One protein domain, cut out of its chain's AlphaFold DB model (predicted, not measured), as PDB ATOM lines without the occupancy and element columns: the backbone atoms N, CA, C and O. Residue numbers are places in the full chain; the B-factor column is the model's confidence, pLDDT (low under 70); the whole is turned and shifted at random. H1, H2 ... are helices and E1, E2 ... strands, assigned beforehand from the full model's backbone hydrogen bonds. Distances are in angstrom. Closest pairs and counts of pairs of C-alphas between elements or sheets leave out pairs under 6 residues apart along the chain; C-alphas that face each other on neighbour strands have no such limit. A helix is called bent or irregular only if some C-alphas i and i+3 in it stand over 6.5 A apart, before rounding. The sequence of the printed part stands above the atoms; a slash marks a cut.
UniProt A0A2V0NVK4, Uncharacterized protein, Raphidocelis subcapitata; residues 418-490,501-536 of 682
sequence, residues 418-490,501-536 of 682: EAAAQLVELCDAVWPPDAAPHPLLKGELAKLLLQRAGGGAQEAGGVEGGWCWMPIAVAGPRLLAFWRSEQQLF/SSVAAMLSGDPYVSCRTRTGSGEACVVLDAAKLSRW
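This is residues 418 to 490 and 501 to 536 of the 682 residues of an uncharacterized protein of Raphidocelis subcapitata (UniProt A0A2V0NVK4). A strongly twisted sheet of four strands has the long helix H2 laid across one face, and H1 folds back beside H2 to make a helical hairpin with it. On the same face H3 stands up from the sheet and the short H4 covers E3 at one edge; the short H5, which follows E4, only grazes the sheet and touches H1. The printed part has 109 residues with five named helices and four named strands, in the order H1 H2 E1 E2 H3 H4 E3 E4 H5; the sheet runs E1 E2 E4 E3, all antiparallel, and the class is mixed, helices and strands. The whole is compact, with a radius of gyration of the C-alphas of 13.1 A, and rounded, spanning 38 by 28 by 27 A.

H1 takes residues 418 to 430, beginning at C-alpha 418 (154.302, 180.665, 102.200), and measures 19.1 A; it is neither bent nor irregular, but only just: C-alphas 425 and 428 are 6.3 A apart. H2, residues 437 to 454, is the longest helix at 26.0 A, from C-alpha 437 (153.752, 176.930, 130.251) to C-alpha 454 (148.676, 183.685, 105.691). E1 is residues 462 to 464, 6.6 A, and E2 is residues 467 to 471, 13.0 A. H3 follows directly, residues 472 to 486, 20.0 A. After the cut come H4, residues 503 to 507, 6.2 A, and E3, residues 513 to 517, 13.2 A. E4, residues 524 to 529, is the longest strand at 15.7 A, and H5, residues 530 to 534, 6.0 A, ends at C-alpha 534 (162.643, 185.190, 110.265).

H1 and H2 touch and run opposite ways at a shallow tilt of 4 degrees; their closest C-alphas are those of Cys 427 and Gly 443, 5.1 A apart. H2 is the hub, touching three helices. It is on the sheet at a height over the sheet of 9.1 A, over E2, E4 and, only just, with 3 C-alphas, E1; it runs across the strands, at 76 degrees to E2 on the local plane. Its closest C-alpha pair with E2 is Leu 449 and Cys 468, 5.7 A. In the hairpin E1 and E2, N 464 and O 467 are within hydrogen-bond range at 2.9 A. Between E2 and E4 the pair N 526 and O 470 is at 2.8 A, and in the hairpin E3 and E4 the pair N 527 and O 514 is at 2.8 A. H3 is on the same face as H2, over E2, and its line rises 51 degrees out of the local plane. It touches H2 with residues 441 to 445 of H2 alone, opposite ways at a steep tilt of 51 degrees; the closest C-alphas are those of Leu 445 and Leu 479, 6.9 A. H4, on that same face, lies over E3, and H2 and H4 only just touch, with 3 pairs of C-alphas within 8 A, the closest His 438 and Met 506 at 6.6 A, through residues 438 to 442 of H2 alone. H5 grazes the sheet with residues 530 to 533 and touches H1 at residues 423 to 426 alone; the closest C-alphas are those of Leu 423 and Ser 534, 6.5 A. H1 is not on the sheet, and H1 and H3 are apart. In H2, H4 and H5 every O i to N i+4 pair is within hydrogen-bond range; in H1 5 of 9 are, in H3 10 of 11.

The two C-alphas farthest apart are those of Leu 489 and Gly 520, 40.4 A. Residues 491 to 500 are not printed, and C-alphas 490 and 501 are 17.3 A apart across this cut, which lies in the link from H3 to H4. Of the links that are printed whole, none is long. The mean pLDDT of the printed part is 81.5; residues 433 to 435, 456 to 459, 483 to 490 and 501 are under 70.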
ATOM      1  N   GLU A 418     153.215 181.651 102.160       81.00
ATOM      2  CA  GLU A 418     154.302 180.665 102.200       81.00
ATOM      3  C   GLU A 418     155.362 181.041 103.248       81.00
ATOM      4  O   GLU A 418     155.757 180.198 104.053       81.00
ATOM      5  N   ALA A 419     155.766 182.316 103.312       83.44
ATOM      6  CA  ALA A 419     156.697 182.791 104.334       83.44
ATOM      7  C   ALA A 419     156.104 182.654 105.746       83.44
ATOM      8  O   ALA A 419     156.794 182.237 106.674       83.44
ATOM      9  N   ALA A 420     154.810 182.942 105.916       85.12
ATOM     10  CA  ALA A 420     154.119 182.749 107.185       85.12
ATOM     11  C   ALA A 420     154.085 181.269 107.608       85.12
ATOM     12  O   ALA A 420     154.320 180.970 108.778       85.12
ATOM     13  N   ALA A 421     153.854 180.342 106.672       81.69
ATOM     14  CA  ALA A 421     153.876 178.904 106.941       81.69
ATOM     15  C   ALA A 421     155.269 178.407 107.368       81.69
ATOM     16  O   ALA A 421     155.372 177.635 108.317       81.69
ATOM     17  N   GLN A 422     156.340 178.902 106.743       80.06
ATOM     18  CA  GLN A 422     157.716 178.583 107.149       80.06
ATOM     19  C   GLN A 422     158.032 179.107 108.561       80.06
ATOM     20  O   GLN A 422     158.644 178.415 109.373       80.06
ATOM     21  N   LEU A 423     157.559 180.310 108.898       85.44
ATOM     22  CA  LEU A 423     157.740 180.894 110.230       85.44
ATOM     23  C   LEU A 423     156.990 180.132 111.335       85.44
ATOM     24  O   LEU A 423     157.435 180.142 112.482       85.44
ATOM     25  N   VAL A 424     155.881 179.452 111.016       86.56
ATOM     26  CA  VAL A 424     155.131 178.629 111.986       86.56
ATOM     27  C   VAL A 424     156.008 177.510 112.548       86.56
ATOM     28  O   VAL A 424     155.904 177.200 113.737       86.56
ATOM     29  N   GLU A 425     156.895 176.939 111.731       79.12
ATOM     30  CA  GLU A 425     157.833 175.902 112.170       79.12
ATOM     31  C   GLU A 425     158.891 176.457 113.138       79.12
ATOM     32  O   GLU A 425     159.288 175.766 114.077       79.12
ATOM     33  N   LEU A 426     159.297 177.724 112.977       82.31
ATOM     34  CA  LEU A 426     160.253 178.398 113.867       82.31
ATOM     35  C   LEU A 426     159.663 178.748 115.241       82.31
ATOM     36  O   LEU A 426     160.414 178.902 116.204       82.31
ATOM     37  N   CYS A 427     158.338 178.847 115.377       88.00
ATOM     38  CA  CYS A 427     157.712 179.190 116.656       88.00
ATOM     39  C   CYS A 427     158.041 178.180 117.766       88.00
ATOM     40  O   CYS A 427     158.316 178.585 118.892       88.00
ATOM     41  N   ASP A 428     158.061 176.878 117.463       82.56
ATOM     42  CA  ASP A 428     158.418 175.846 118.455       82.56
ATOM     43  C   ASP A 428     159.904 175.892 118.838       82.56
ATOM     44  O   ASP A 428     160.307 175.416 119.897       82.56
ATOM     45  N   ALA A 429     160.717 176.508 117.988       76.50
ATOM     46  CA  ALA A 429     162.141 176.690 118.180       76.50
ATOM     47  C   ALA A 429     162.453 177.838 119.141       76.50
ATOM     48  O   ALA A 429     163.195 177.658 120.110       76.50
ATOM     49  N   VAL A 430     161.833 178.993 118.890       82.81
ATOM     50  CA  VAL A 430     161.941 180.191 119.730       82.81
ATOM     51  C   VAL A 430     161.263 179.981 121.075       82.81
ATOM     52  O   VAL A 430     161.782 180.405 122.110       82.81
ATOM     53  N   TRP A 431     160.111 179.307 121.068       86.94
ATOM     54  CA  TRP A 431     159.319 179.032 122.257       86.94
ATOM     55  C   TRP A 431     159.087 177.526 122.428       86.94
ATOM     56  O   TRP A 431     158.018 177.016 122.087       86.94
ATOM     57  N   PRO A 432     160.071 176.808 122.998       78.44
ATOM     58  CA  PRO A 432     159.991 175.369 123.167       78.44
ATOM     59  C   PRO A 432     158.795 174.987 124.045       78.44
ATOM     60  O   PRO A 432     158.660 175.517 125.155       78.44
ATOM     61  N   PRO A 433     157.940 174.047 123.612       69.00
ATOM     62  CA  PRO A 433     156.767 173.642 124.381       69.00
ATOM     63  C   PRO A 433     157.100 172.944 125.710       69.00
ATOM     64  O   PRO A 433     156.229 172.798 126.565       69.00
ATOM     65  N   ASP A 434     158.339 172.486 125.880       66.50
ATOM     66  CA  ASP A 434     158.849 171.769 127.049       66.50
ATOM     67  C   ASP A 434     159.518 172.679 128.091       66.50
ATOM     68  O   ASP A 434     159.748 172.239 129.216       66.50
ATOM     69  N   ALA A 435     159.808 173.941 127.756       63.94
ATOM     70  CA  ALA A 435     160.558 174.835 128.637       63.94
ATOM     71  C   ALA A 435     159.733 175.327 129.838       63.94
ATOM     72  O   ALA A 435     160.242 175.390 130.955       63.94
ATOM     73  N   ALA A 436     158.475 175.711 129.606       72.94
ATOM     74  CA  ALA A 436     157.523 176.156 130.623       72.94
ATOM     75  C   ALA A 436     156.145 176.425 129.978       72.94
ATOM     76  O   ALA A 436     156.049 176.556 128.754       72.94
ATOM     77  N   PRO A 437     155.076 176.601 130.780       76.31
ATOM     78  CA  PRO A 437     153.752 176.930 130.251       76.31
ATOM     79  C   PRO A 437     153.713 178.260 129.467       76.31
ATOM     80  O   PRO A 437     152.948 178.394 128.516       76.31
ATOM     81  N   HIS A 438     154.551 179.241 129.831       81.25
ATOM     82  CA  HIS A 438     154.609 180.543 129.151       81.25
ATOM     83  C   HIS A 438     155.203 180.470 127.731       81.25
ATOM     84  O   HIS A 438     154.553 180.975 126.818       81.25
ATOM     85  N   PRO A 439     156.380 179.849 127.491       83.44
ATOM     86  CA  PRO A 439     156.859 179.551 126.142       83.44
ATOM     87  C   PRO A 439     155.809 178.859 125.271       83.44
ATOM     88  O   PRO A 439     155.490 179.374 124.208       83.44
ATOM     89  N   LEU A 440     155.177 177.780 125.745       83.56
ATOM     90  CA  LEU A 440     154.138 177.086 124.974       83.56
ATOM     91  C   LEU A 440     153.026 178.044 124.505       83.56
ATOM     92  O   LEU A 440     152.663 178.054 123.329       83.56
ATOM     93  N   LEU A 441     152.513 178.882 125.411       86.00
ATOM     94  CA  LEU A 441     151.480 179.866 125.081       86.00
ATOM     95  C   LEU A 441     151.952 180.926 124.085       86.00
ATOM     96  O   LEU A 441     151.202 181.298 123.184       86.00
ATOM     97  N   LYS A 442     153.184 181.417 124.242       90.00
ATOM     98  CA  LYS A 442     153.793 182.387 123.323       90.00
ATOM     99  C   LYS A 442     153.960 181.796 121.924       90.00
ATOM    100  O   LYS A 442     153.580 182.443 120.952       90.00
ATOM    101  N   GLY A 443     154.444 180.558 121.835       90.31
ATOM    102  CA  GLY A 443     154.596 179.831 120.579       90.31
ATOM    103  C   GLY A 443     153.263 179.640 119.863       90.31
ATOM    104  O   GLY A 443     153.145 179.962 118.685       90.31
ATOM    105  N   GLU A 444     152.223 179.195 120.566       89.44
ATOM    106  CA  GLU A 444     150.895 179.008 119.966       89.44
ATOM    107  C   GLU A 444     150.230 180.338 119.577       89.44
ATOM    108  O   GLU A 444     149.604 180.428 118.522       89.44
ATOM    109  N   LEU A 445     150.439 181.411 120.348       91.94
ATOM    110  CA  LEU A 445     150.017 182.758 119.951       91.94
ATOM    111  C   LEU A 445     150.718 183.234 118.677       91.94
ATOM    112  O   LEU A 445     150.063 183.771 117.785       91.94
ATOM    113  N   ALA A 446     152.031 183.020 118.572       93.69
ATOM    114  CA  ALA A 446     152.798 183.367 117.383       93.69
ATOM    115  C   ALA A 446     152.317 182.578 116.154       93.69
ATOM    116  O   ALA A 446     152.084 183.170 115.102       93.69
ATOM    117  N   LYS A 447     152.060 181.268 116.293       92.38
ATOM    118  CA  LYS A 447     151.470 180.447 115.219       92.38
ATOM    119  C   LYS A 447     150.096 180.962 114.795       92.38
ATOM    120  O   LYS A 447     149.838 181.062 113.601       92.38
ATOM    121  N   LEU A 448     149.234 181.329 115.747       91.56
ATOM    122  CA  LEU A 448     147.919 181.910 115.453       91.56
ATOM    123  C   LEU A 448     148.034 183.232 114.682       91.56
ATOM    124  O   LEU A 448     147.273 183.451 113.740       91.56
ATOM    125  N   LEU A 449     148.978 184.101 115.056       92.69
ATOM    126  CA  LEU A 449     149.248 185.359 114.352       92.69
ATOM    127  C   LEU A 449     149.735 185.112 112.916       92.69
ATOM    128  O   LEU A 449     149.244 185.755 111.992       92.69
ATOM    129  N   LEU A 450     150.641 184.151 112.712       92.31
ATOM    130  CA  LEU A 450     151.167 183.790 111.389       92.31
ATOM    131  C   LEU A 450     150.118 183.125 110.493       92.31
ATOM    132  O   LEU A 450     149.988 183.475 109.325       92.31
ATOM    133  N   GLN A 451     149.320 182.202 111.031       90.44
ATOM    134  CA  GLN A 451     148.231 181.568 110.282       90.44
ATOM    135  C   GLN A 451     147.195 182.597 109.816       90.44
ATOM    136  O   GLN A 451     146.682 182.500 108.705       90.44
ATOM    137  N   ARG A 452     146.916 183.611 110.645       88.56
ATOM    138  CA  ARG A 452     146.032 184.730 110.290       88.56
ATOM    139  C   ARG A 452     146.644 185.669 109.263       88.56
ATOM    140  O   ARG A 452     145.917 186.196 108.437       88.56
ATOM    141  N   ALA A 453     147.960 185.853 109.295       86.00
ATOM    142  CA  ALA A 453     148.671 186.579 108.254       86.00
ATOM    143  C   ALA A 453     148.626 185.844 106.900       86.00
ATOM    144  O   ALA A 453     148.544 186.495 105.864       86.00
ATOM    145  N   GLY A 454     148.661 184.505 106.908       82.00
ATOM    146  CA  GLY A 454     148.676 183.685 105.691       82.00
ATOM    147  C   GLY A 454     147.302 183.360 105.094       82.00
ATOM    148  O   GLY A 454     147.212 183.115 103.894       82.00
ATOM    149  N   GLY A 455     146.233 183.351 105.894       74.12
ATOM    150  CA  GLY A 455     144.869 183.082 105.432       74.12
ATOM    151  C   GLY A 455     144.024 184.351 105.425       74.12
ATOM    152  O   GLY A 455     143.820 184.937 106.481       74.12
ATOM    153  N   GLY A 456     143.487 184.744 104.264       59.00
ATOM    154  CA  GLY A 456     142.650 185.941 104.049       59.00
ATOM    155  C   GLY A 456     141.280 185.941 104.752       59.00
ATOM    156  O   GLY A 456     140.296 186.428 104.204       59.00
ATOM    157  N   ALA A 457     141.183 185.363 105.947       55.62
ATOM    158  CA  ALA A 457     139.967 185.308 106.735       55.62
ATOM    159  C   ALA A 457     139.593 186.703 107.263       55.62
ATOM    160  O   ALA A 457     140.390 187.348 107.938       55.62
ATOM    161  N   GLN A 458     138.339 187.104 107.034       60.88
ATOM    162  CA  GLN A 458     137.699 188.381 107.409       60.88
ATOM    163  C   GLN A 458     137.662 188.723 108.919       60.88
ATOM    164  O   GLN A 458     137.014 189.693 109.310       60.88
ATOM    165  N   GLU A 459     138.304 187.952 109.796       66.25
ATOM    166  CA  GLU A 459     138.317 188.274 111.227       66.25
ATOM    167  C   GLU A 459     139.402 189.305 111.558       66.25
ATOM    168  O   GLU A 459     140.443 189.363 110.912       66.25
ATOM    169  N   ALA A 460     139.164 190.093 112.609       75.75
ATOM    170  CA  ALA A 460     140.031 191.185 113.030       75.75
ATOM    171  C   ALA A 460     141.475 190.707 113.302       75.75
ATOM    172  O   ALA A 460     141.760 190.045 114.301       75.75
ATOM    173  N   GLY A 461     142.376 191.033 112.381       82.12
ATOM    174  CA  GLY A 461     143.798 190.706 112.381       82.12
ATOM    175  C   GLY A 461     144.394 191.048 111.018       82.12
ATOM    176  O   GLY A 461     143.659 191.240 110.049       82.12
ATOM    177  N   GLY A 462     145.714 191.170 110.928       88.75
ATOM    178  CA  GLY A 462     146.336 191.524 109.658       88.75
ATOM    179  C   GLY A 462     147.853 191.547 109.682       88.75
ATOM    180  O   GLY A 462     148.497 191.223 110.683       88.75
ATOM    181  N   VAL A 463     148.407 191.948 108.543       90.25
ATOM    182  CA  VAL A 463     149.838 192.180 108.349       90.25
ATOM    183  C   VAL A 463     150.038 193.666 108.097       90.25
ATOM    184  O   VAL A 463     149.391 194.240 107.225       90.25
ATOM    185  N   GLU A 464     150.917 194.296 108.869       89.00
ATOM    186  CA  GLU A 464     151.319 195.688 108.669       89.00
ATOM    187  C   GLU A 464     152.847 195.734 108.568       89.00
ATOM    188  O   GLU A 464     153.565 195.561 109.556       89.00
ATOM    189  N   GLY A 465     153.356 195.873 107.340       88.00
ATOM    190  CA  GLY A 465     154.780 195.717 107.047       88.00
ATOM    191  C   GLY A 465     155.295 194.329 107.447       88.00
ATOM    192  O   GLY A 465     154.777 193.311 106.997       88.00
ATOM    193  N   GLY A 466     156.311 194.289 108.312       87.31
ATOM    194  CA  GLY A 466     156.890 193.047 108.842       87.31
ATOM    195  C   GLY A 466     156.192 192.485 110.085       87.31
ATOM    196  O   GLY A 466     156.737 191.578 110.715       87.31
ATOM    197  N   TRP A 467     155.049 193.043 110.492       92.19
ATOM    198  CA  TRP A 467     154.364 192.676 111.730       92.19
ATOM    199  C   TRP A 467     153.045 191.955 111.461       92.19
ATOM    200  O   TRP A 467     152.208 192.439 110.701       92.19
ATOM    201  N   CYS A 468     152.829 190.832 112.143       93.69
ATOM    202  CA  CYS A 468     151.533 190.157 112.201       93.69
ATOM    203  C   CYS A 468     150.816 190.604 113.471       93.69
ATOM    204  O   CYS A 468     151.394 190.527 114.556       93.69
ATOM    205  N   TRP A 469     149.570 191.053 113.373       93.75
ATOM    206  CA  TRP A 469     148.840 191.574 114.526       93.75
ATOM    207  C   TRP A 469     147.435 190.987 114.654       93.75
ATOM    208  O   TRP A 469     146.805 190.575 113.679       93.75
ATOM    209  N   MET A 470     146.940 190.966 115.891       93.75
ATOM    210  CA  MET A 470     145.581 190.561 116.250       93.75
ATOM    211  C   MET A 470     145.101 191.393 117.444       93.75
ATOM    212  O   MET A 470     145.877 191.583 118.384       93.75
ATOM    213  N   PRO A 471     143.847 191.873 117.480       91.44
ATOM    214  CA  PRO A 471     143.307 192.552 118.650       91.44
ATOM    215  C   PRO A 471     143.410 191.701 119.909       91.44
ATOM    216  O   PRO A 471     143.151 190.494 119.887       91.44
ATOM    217  N   ILE A 472     143.719 192.334 121.041       87.50
ATOM    218  CA  ILE A 472     143.825 191.630 122.324       87.50
ATOM    219  C   ILE A 472     142.489 190.988 122.731       87.50
ATOM    220  O   ILE A 472     142.480 189.926 123.348       87.50
ATOM    221  N   ALA A 473     141.367 191.585 122.313       84.31
ATOM    222  CA  ALA A 473     140.021 191.054 122.517       84.31
ATOM    223  C   ALA A 473     139.776 189.724 121.780       84.31
ATOM    224  O   ALA A 473     138.921 188.950 122.197       84.31
ATOM    225  N   VAL A 474     140.540 189.431 120.722       87.69
ATOM    226  CA  VAL A 474     140.485 188.160 119.980       87.69
ATOM    227  C   VAL A 474     141.566 187.200 120.484       87.69
ATOM    228  O   VAL A 474     141.286 186.032 120.760       87.69
ATOM    229  N   ALA A 475     142.794 187.697 120.662       83.38
ATOM    230  CA  ALA A 475     143.931 186.897 121.112       83.38
ATOM    231  C   ALA A 475     143.737 186.359 122.539       83.38
ATOM    232  O   ALA A 475     144.002 185.187 122.798       83.38
ATOM    233  N   GLY A 476     143.231 187.190 123.455       79.88
ATOM    234  CA  GLY A 476     143.039 186.855 124.866       79.88
ATOM    235  C   GLY A 476     142.106 185.663 125.091       79.88
ATOM    236  O   GLY A 476     142.537 184.688 125.705       79.88
ATOM    237  N   PRO A 477     140.861 185.669 124.579       80.31
ATOM    238  CA  PRO A 477     139.955 184.529 124.707       80.31
ATOM    239  C   PRO A 477     140.478 183.249 124.053       80.31
ATOM    240  O   PRO A 477     140.267 182.174 124.608       80.31
ATOM    241  N   ARG A 478     141.187 183.335 122.917       80.25
ATOM    242  CA  ARG A 478     141.794 182.160 122.263       80.25
ATOM    243  C   ARG A 478     142.930 181.571 123.086       80.25
ATOM    244  O   ARG A 478     142.957 180.364 123.297       80.25
ATOM    245  N   LEU A 479     143.810 182.424 123.603       74.19
ATOM    246  CA  LEU A 479     144.856 182.030 124.541       74.19
ATOM    247  C   LEU A 479     144.276 181.433 125.815       74.19
ATOM    248  O   LEU A 479     144.770 180.419 126.283       74.19
ATOM    249  N   LEU A 480     143.219 182.029 126.366       71.19
ATOM    250  CA  LEU A 480     142.559 181.525 127.563       71.19
ATOM    251  C   LEU A 480     141.845 180.196 127.295       71.19
ATOM    252  O   LEU A 480     141.858 179.324 128.155       71.19
ATOM    253  N   ALA A 481     141.230 180.025 126.125       75.75
ATOM    254  CA  ALA A 481     140.616 178.766 125.715       75.75
ATOM    255  C   ALA A 481     141.670 177.666 125.549       75.75
ATOM    256  O   ALA A 481     141.501 176.594 126.123       75.75
ATOM    257  N   PHE A 482     142.774 177.965 124.855       72.31
ATOM    258  CA  PHE A 482     143.923 177.071 124.720       72.31
ATOM    259  C   PHE A 482     144.528 176.739 126.090       72.31
ATOM    260  O   PHE A 482     144.700 175.579 126.444       72.31
ATOM    261  N   TRP A 483     144.763 177.747 126.926       66.38
ATOM    262  CA  TRP A 483     145.257 177.562 128.284       66.38
ATOM    263  C   TRP A 483     144.311 176.714 129.125       66.38
ATOM    264  O   TRP A 483     144.770 175.837 129.833       66.38
ATOM    265  N   ARG A 484     142.992 176.913 129.048       67.44
ATOM    266  CA  ARG A 484     142.011 176.102 129.786       67.44
ATOM    267  C   ARG A 484     141.936 174.664 129.274       67.44
ATOM    268  O   ARG A 484     141.752 173.762 130.089       67.44
ATOM    269  N   SER A 485     142.085 174.430 127.968       61.62
ATOM    270  CA  SER A 485     142.181 173.069 127.428       61.62
ATOM    271  C   SER A 485     143.483 172.383 127.842       61.62
ATOM    272  O   SER A 485     143.468 171.197 128.159       61.62
ATOM    273  N   GLU A 486     144.582 173.136 127.922       55.91
ATOM    274  CA  GLU A 486     145.917 172.627 128.250       55.91
ATOM    275  C   GLU A 486     146.229 172.656 129.761       55.91
ATOM    276  O   GLU A 486     147.119 171.951 130.216       55.91
ATOM    277  N   GLN A 487     145.493 173.392 130.603       48.66
ATOM    278  CA  GLN A 487     145.659 173.397 132.069       48.66
ATOM    279  C   GLN A 487     145.251 172.070 132.710       48.66
ATOM    280  O   GLN A 487     145.674 171.772 133.822       48.66
ATOM    281  N   GLN A 488     144.511 171.219 131.997       49.09
ATOM    282  CA  GLN A 488     144.373 169.813 132.392       49.09
ATOM    283  C   GLN A 488     145.713 169.054 132.326       49.09
ATOM    284  O   GLN A 488     145.815 167.942 132.844       49.09
ATOM    285  N   LEU A 489     146.746 169.635 131.704       43.53
ATOM    286  CA  LEU A 489     148.056 169.031 131.491       43.53
ATOM    287  C   LEU A 489     149.109 169.544 132.489       43.53
ATOM    288  O   LEU A 489     149.992 168.769 132.858       43.53
ATOM    289  N   PHE A 490     149.029 170.775 132.996       44.41
ATOM    290  CA  PHE A 490     149.991 171.287 133.981       44.41
ATOM    291  C   PHE A 490     149.370 171.301 135.384       44.41
ATOM    292  O   PHE A 490     148.537 172.166 135.656       44.41
ATOM    293  N   SER A 501     148.238 187.327 135.254       58.59
ATOM    294  CA  SER A 501     147.104 188.234 135.484       58.59
ATOM    295  C   SER A 501     146.612 188.906 134.197       58.59
ATOM    296  O   SER A 501     145.484 189.392 134.147       58.59
ATOM    297  N   SER A 502     147.438 188.933 133.142       70.75
ATOM    298  CA  SER A 502     147.083 189.458 131.822       70.75
ATOM    299  C   SER A 502     147.977 188.898 130.706       70.75
ATOM    300  O   SER A 502     149.106 188.468 130.953       70.75
ATOM    301  N   VAL A 503     147.499 188.956 129.455       76.00
ATOM    302  CA  VAL A 503     148.299 188.624 128.254       76.00
ATOM    303  C   VAL A 503     149.542 189.519 128.158       76.00
ATOM    304  O   VAL A 503     150.614 189.040 127.809       76.00
ATOM    305  N   ALA A 504     149.437 190.795 128.540       77.88
ATOM    306  CA  ALA A 504     150.573 191.714 128.553       77.88
ATOM    307  C   ALA A 504     151.679 191.263 129.524       77.88
ATOM    308  O   ALA A 504     152.854 191.302 129.172       77.88
ATOM    309  N   ALA A 505     151.312 190.767 130.712       77.19
ATOM    310  CA  ALA A 505     152.274 190.211 131.662       77.19
ATOM    311  C   ALA A 505     152.948 188.940 131.116       77.19
ATOM    312  O   ALA A 505     154.160 188.792 131.246       77.19
ATOM    313  N   MET A 506     152.187 188.060 130.452       83.75
ATOM    314  CA  MET A 506     152.721 186.855 129.800       83.75
ATOM    315  C   MET A 506     153.734 187.192 128.695       83.75
ATOM    316  O   MET A 506     154.727 186.485 128.534       83.75
ATOM    317  N   LEU A 507     153.487 188.262 127.933       85.44
ATOM    318  CA  LEU A 507     154.335 188.698 126.819       85.44
ATOM    319  C   LEU A 507     155.489 189.619 127.239       85.44
ATOM    320  O   LEU A 507     156.342 189.940 126.417       85.44
ATOM    321  N   SER A 508     155.543 190.033 128.505       83.81
ATOM    322  CA  SER A 508     156.594 190.922 128.996       83.81
ATOM    323  C   SER A 508     157.985 190.305 128.805       83.81
ATOM    324  O   SER A 508     158.196 189.115 129.055       83.81
ATOM    325  N   GLY A 509     158.929 191.119 128.326       84.25
ATOM    326  CA  GLY A 509     160.307 190.709 128.039       84.25
ATOM    327  C   GLY A 509     160.479 189.815 126.807       84.25
ATOM    328  O   GLY A 509     161.601 189.399 126.530       84.25
ATOM    329  N   ASP A 510     159.412 189.507 126.061       89.44
ATOM    330  CA  ASP A 510     159.540 188.728 124.835       89.44
ATOM    331  C   ASP A 510     160.057 189.591 123.666       89.44
ATOM    332  O   ASP A 510     159.504 190.662 123.394       89.44
ATOM    333  N   PRO A 511     161.110 189.156 122.956       88.00
ATOM    334  CA  PRO A 511     161.714 189.967 121.910       88.00
ATOM    335  C   PRO A 511     160.967 189.934 120.577       88.00
ATOM    336  O   PRO A 511     161.289 190.778 119.736       88.00
ATOM    337  N   TYR A 512     160.040 188.991 120.365       91.88
ATOM    338  CA  TYR A 512     159.333 188.815 119.090       91.88
ATOM    339  C   TYR A 512     157.839 189.108 119.208       91.88
ATOM    340  O   TYR A 512     157.258 189.627 118.259       91.88
ATOM    341  N   VAL A 513     157.213 188.809 120.351       93.06
ATOM    342  CA  VAL A 513     155.772 189.016 120.555       93.06
ATOM    343  C   VAL A 513     155.531 190.069 121.630       93.06
ATOM    344  O   VAL A 513     156.001 189.947 122.749       93.06
ATOM    345  N   SER A 514     154.760 191.110 121.328       93.75
ATOM    346  CA  SER A 514     154.495 192.199 122.278       93.75
ATOM    347  C   SER A 514     153.050 192.683 122.207       93.75
ATOM    348  O   SER A 514     152.388 192.547 121.180       93.75
ATOM    349  N   CYS A 515     152.545 193.266 123.296       91.94
ATOM    350  CA  CYS A 515     151.309 194.047 123.253       91.94
ATOM    351  C   CYS A 515     151.631 195.477 122.814       91.94
ATOM    352  O   CYS A 515     152.518 196.110 123.384       91.94
ATOM    353  N   ARG A 516     150.907 195.992 121.819       92.25
ATOM    354  CA  ARG A 516     151.060 197.363 121.319       92.25
ATOM    355  C   ARG A 516     149.704 197.995 121.067       92.25
ATOM    356  O   ARG A 516     148.744 197.304 120.744       92.25
ATOM    357  N   THR A 517     149.649 199.312 121.168       90.06
ATOM    358  CA  THR A 517     148.497 200.085 120.710       90.06
ATOM    359  C   THR A 517     148.686 200.393 119.233       90.06
ATOM    360  O   THR A 517     149.715 200.948 118.846       90.06
ATOM    361  N   ARG A 518     147.719 200.017 118.396       87.19
ATOM    362  CA  ARG A 518     147.791 200.247 116.955       87.19
ATOM    363  C   ARG A 518     147.638 201.737 116.643       87.19
ATOM    364  O   ARG A 518     146.715 202.402 117.120       87.19
ATOM    365  N   THR A 519     148.550 202.259 115.828       81.56
ATOM    366  CA  THR A 519     148.532 203.647 115.358       81.56
ATOM    367  C   THR A 519     147.281 203.907 114.519       81.56
ATOM    368  O   THR A 519     146.949 203.135 113.624       81.56
ATOM    369  N   GLY A 520     146.558 204.983 114.830       86.88
ATOM    370  CA  GLY A 520     145.320 205.371 114.146       86.88
ATOM    371  C   GLY A 520     144.040 204.871 114.821       86.88
ATOM    372  O   GLY A 520     143.142 205.675 115.038       86.88
ATOM    373  N   SER A 521     143.953 203.591 115.204       86.69
ATOM    374  CA  SER A 521     142.742 203.059 115.859       86.69
ATOM    375  C   SER A 521     142.750 203.181 117.385       86.69
ATOM    376  O   SER A 521     141.685 203.164 117.995       86.69
ATOM    377  N   GLY A 522     143.927 203.266 118.018       88.56
ATOM    378  CA  GLY A 522     144.043 203.236 119.482       88.56
ATOM    379  C   GLY A 522     143.731 201.865 120.100       88.56
ATOM    380  O   GLY A 522     143.702 201.728 121.321       88.56
ATOM    381  N   GLU A 523     143.500 200.843 119.274       90.19
ATOM    382  CA  GLU A 523     143.154 199.498 119.721       90.19
ATOM    383  C   GLU A 523     144.392 198.765 120.251       90.19
ATOM    384  O   GLU A 523     145.462 198.789 119.638       90.19
ATOM    385  N   ALA A 524     144.252 198.092 121.395       88.19
ATOM    386  CA  ALA A 524     145.299 197.234 121.932       88.19
ATOM    387  C   ALA A 524     145.361 195.915 121.147       88.19
ATOM    388  O   ALA A 524     144.399 195.143 121.102       88.19
ATOM    389  N   CYS A 525     146.518 195.626 120.566       92.38
ATOM    390  CA  CYS A 525     146.780 194.438 119.769       92.38
ATOM    391  C   CYS A 525     147.955 193.643 120.342       92.38
ATOM    392  O   CYS A 525     148.858 194.179 120.986       92.38
ATOM    393  N   VAL A 526     147.956 192.344 120.073       93.81
ATOM    394  CA  VAL A 526     149.151 191.509 120.144       93.81
ATOM    395  C   VAL A 526     149.830 191.568 118.784       93.81
ATOM    396  O   VAL A 526     149.167 191.415 117.759       93.81
ATOM    397  N   VAL A 527     151.140 191.791 118.783       94.56
ATOM    398  CA  VAL A 527     151.962 191.943 117.585       94.56
ATOM    399  C   VAL A 527     153.117 190.951 117.635       94.56
ATOM    400  O   VAL A 527     153.832 190.897 118.634       94.56
ATOM    401  N   LEU A 528     153.309 190.203 116.552       95.81
ATOM    402  CA  LEU A 528     154.486 189.389 116.270       95.81
ATOM    403  C   LEU A 528     155.358 190.114 115.238       95.81
ATOM    404  O   LEU A 528     154.899 190.414 114.137       95.81
ATOM    405  N   ASP A 529     156.623 190.347 115.573       94.31
ATOM    406  CA  ASP A 529     157.632 190.839 114.635       94.31
ATOM    407  C   ASP A 529     158.157 189.673 113.779       94.31
ATOM    408  O   ASP A 529     159.152 189.022 114.109       94.31
ATOM    409  N   ALA A 530     157.447 189.380 112.685       90.50
ATOM    410  CA  ALA A 530     157.760 188.275 111.781       90.50
ATOM    411  C   ALA A 530     159.111 188.469 111.076       90.50
ATOM    412  O   ALA A 530     159.807 187.491 110.809       90.50
ATOM    413  N   ALA A 531     159.525 189.717 110.832       87.38
ATOM    414  CA  ALA A 531     160.834 190.035 110.265       87.38
ATOM    415  C   ALA A 531     161.983 189.771 111.252       87.38
ATOM    416  O   ALA A 531     163.080 189.382 110.853       87.38
ATOM    417  N   LYS A 532     161.766 189.988 112.551       87.62
ATOM    418  CA  LYS A 532     162.735 189.597 113.578       87.62
ATOM    419  C   LYS A 532     162.739 188.085 113.792       87.62
ATOM    420  O   LYS A 532     163.816 187.513 113.924       87.62
ATOM    421  N   LEU A 533     161.568 187.446 113.765       86.19
ATOM    422  CA  LEU A 533     161.435 185.992 113.858       86.19
ATOM    423  C   LEU A 533     162.105 185.275 112.673       86.19
ATOM    424  O   LEU A 533     162.775 184.276 112.882       86.19
ATOM    425  N   SER A 534     162.001 185.797 111.447       83.12
ATOM    426  CA  SER A 534     162.643 185.190 110.265       83.12
ATOM    427  C   SER A 534     164.168 185.263 110.294       83.12
ATOM    428  O   SER A 534     164.841 184.461 109.653       83.12
ATOM    429  N   ARG A 535     164.724 186.217 111.048       79.88
ATOM    430  CA  ARG A 535     166.166 186.315 111.307       79.88
ATOM    431  C   ARG A 535     166.619 185.420 112.455       79.88
ATOM    432  O   ARG A 535     167.825 185.248 112.627       79.88
ATOM    433  N   TRP A 536     165.691 184.857 113.231       71.94
ATOM    434  CA  TRP A 536     166.037 183.962 114.325       71.94
ATOM    435  C   TRP A 536     166.771 182.741 113.774       71.94
ATOM    436  O   TRP A 536     166.294 182.061 112.867       71.94
TER     437      TRP A 536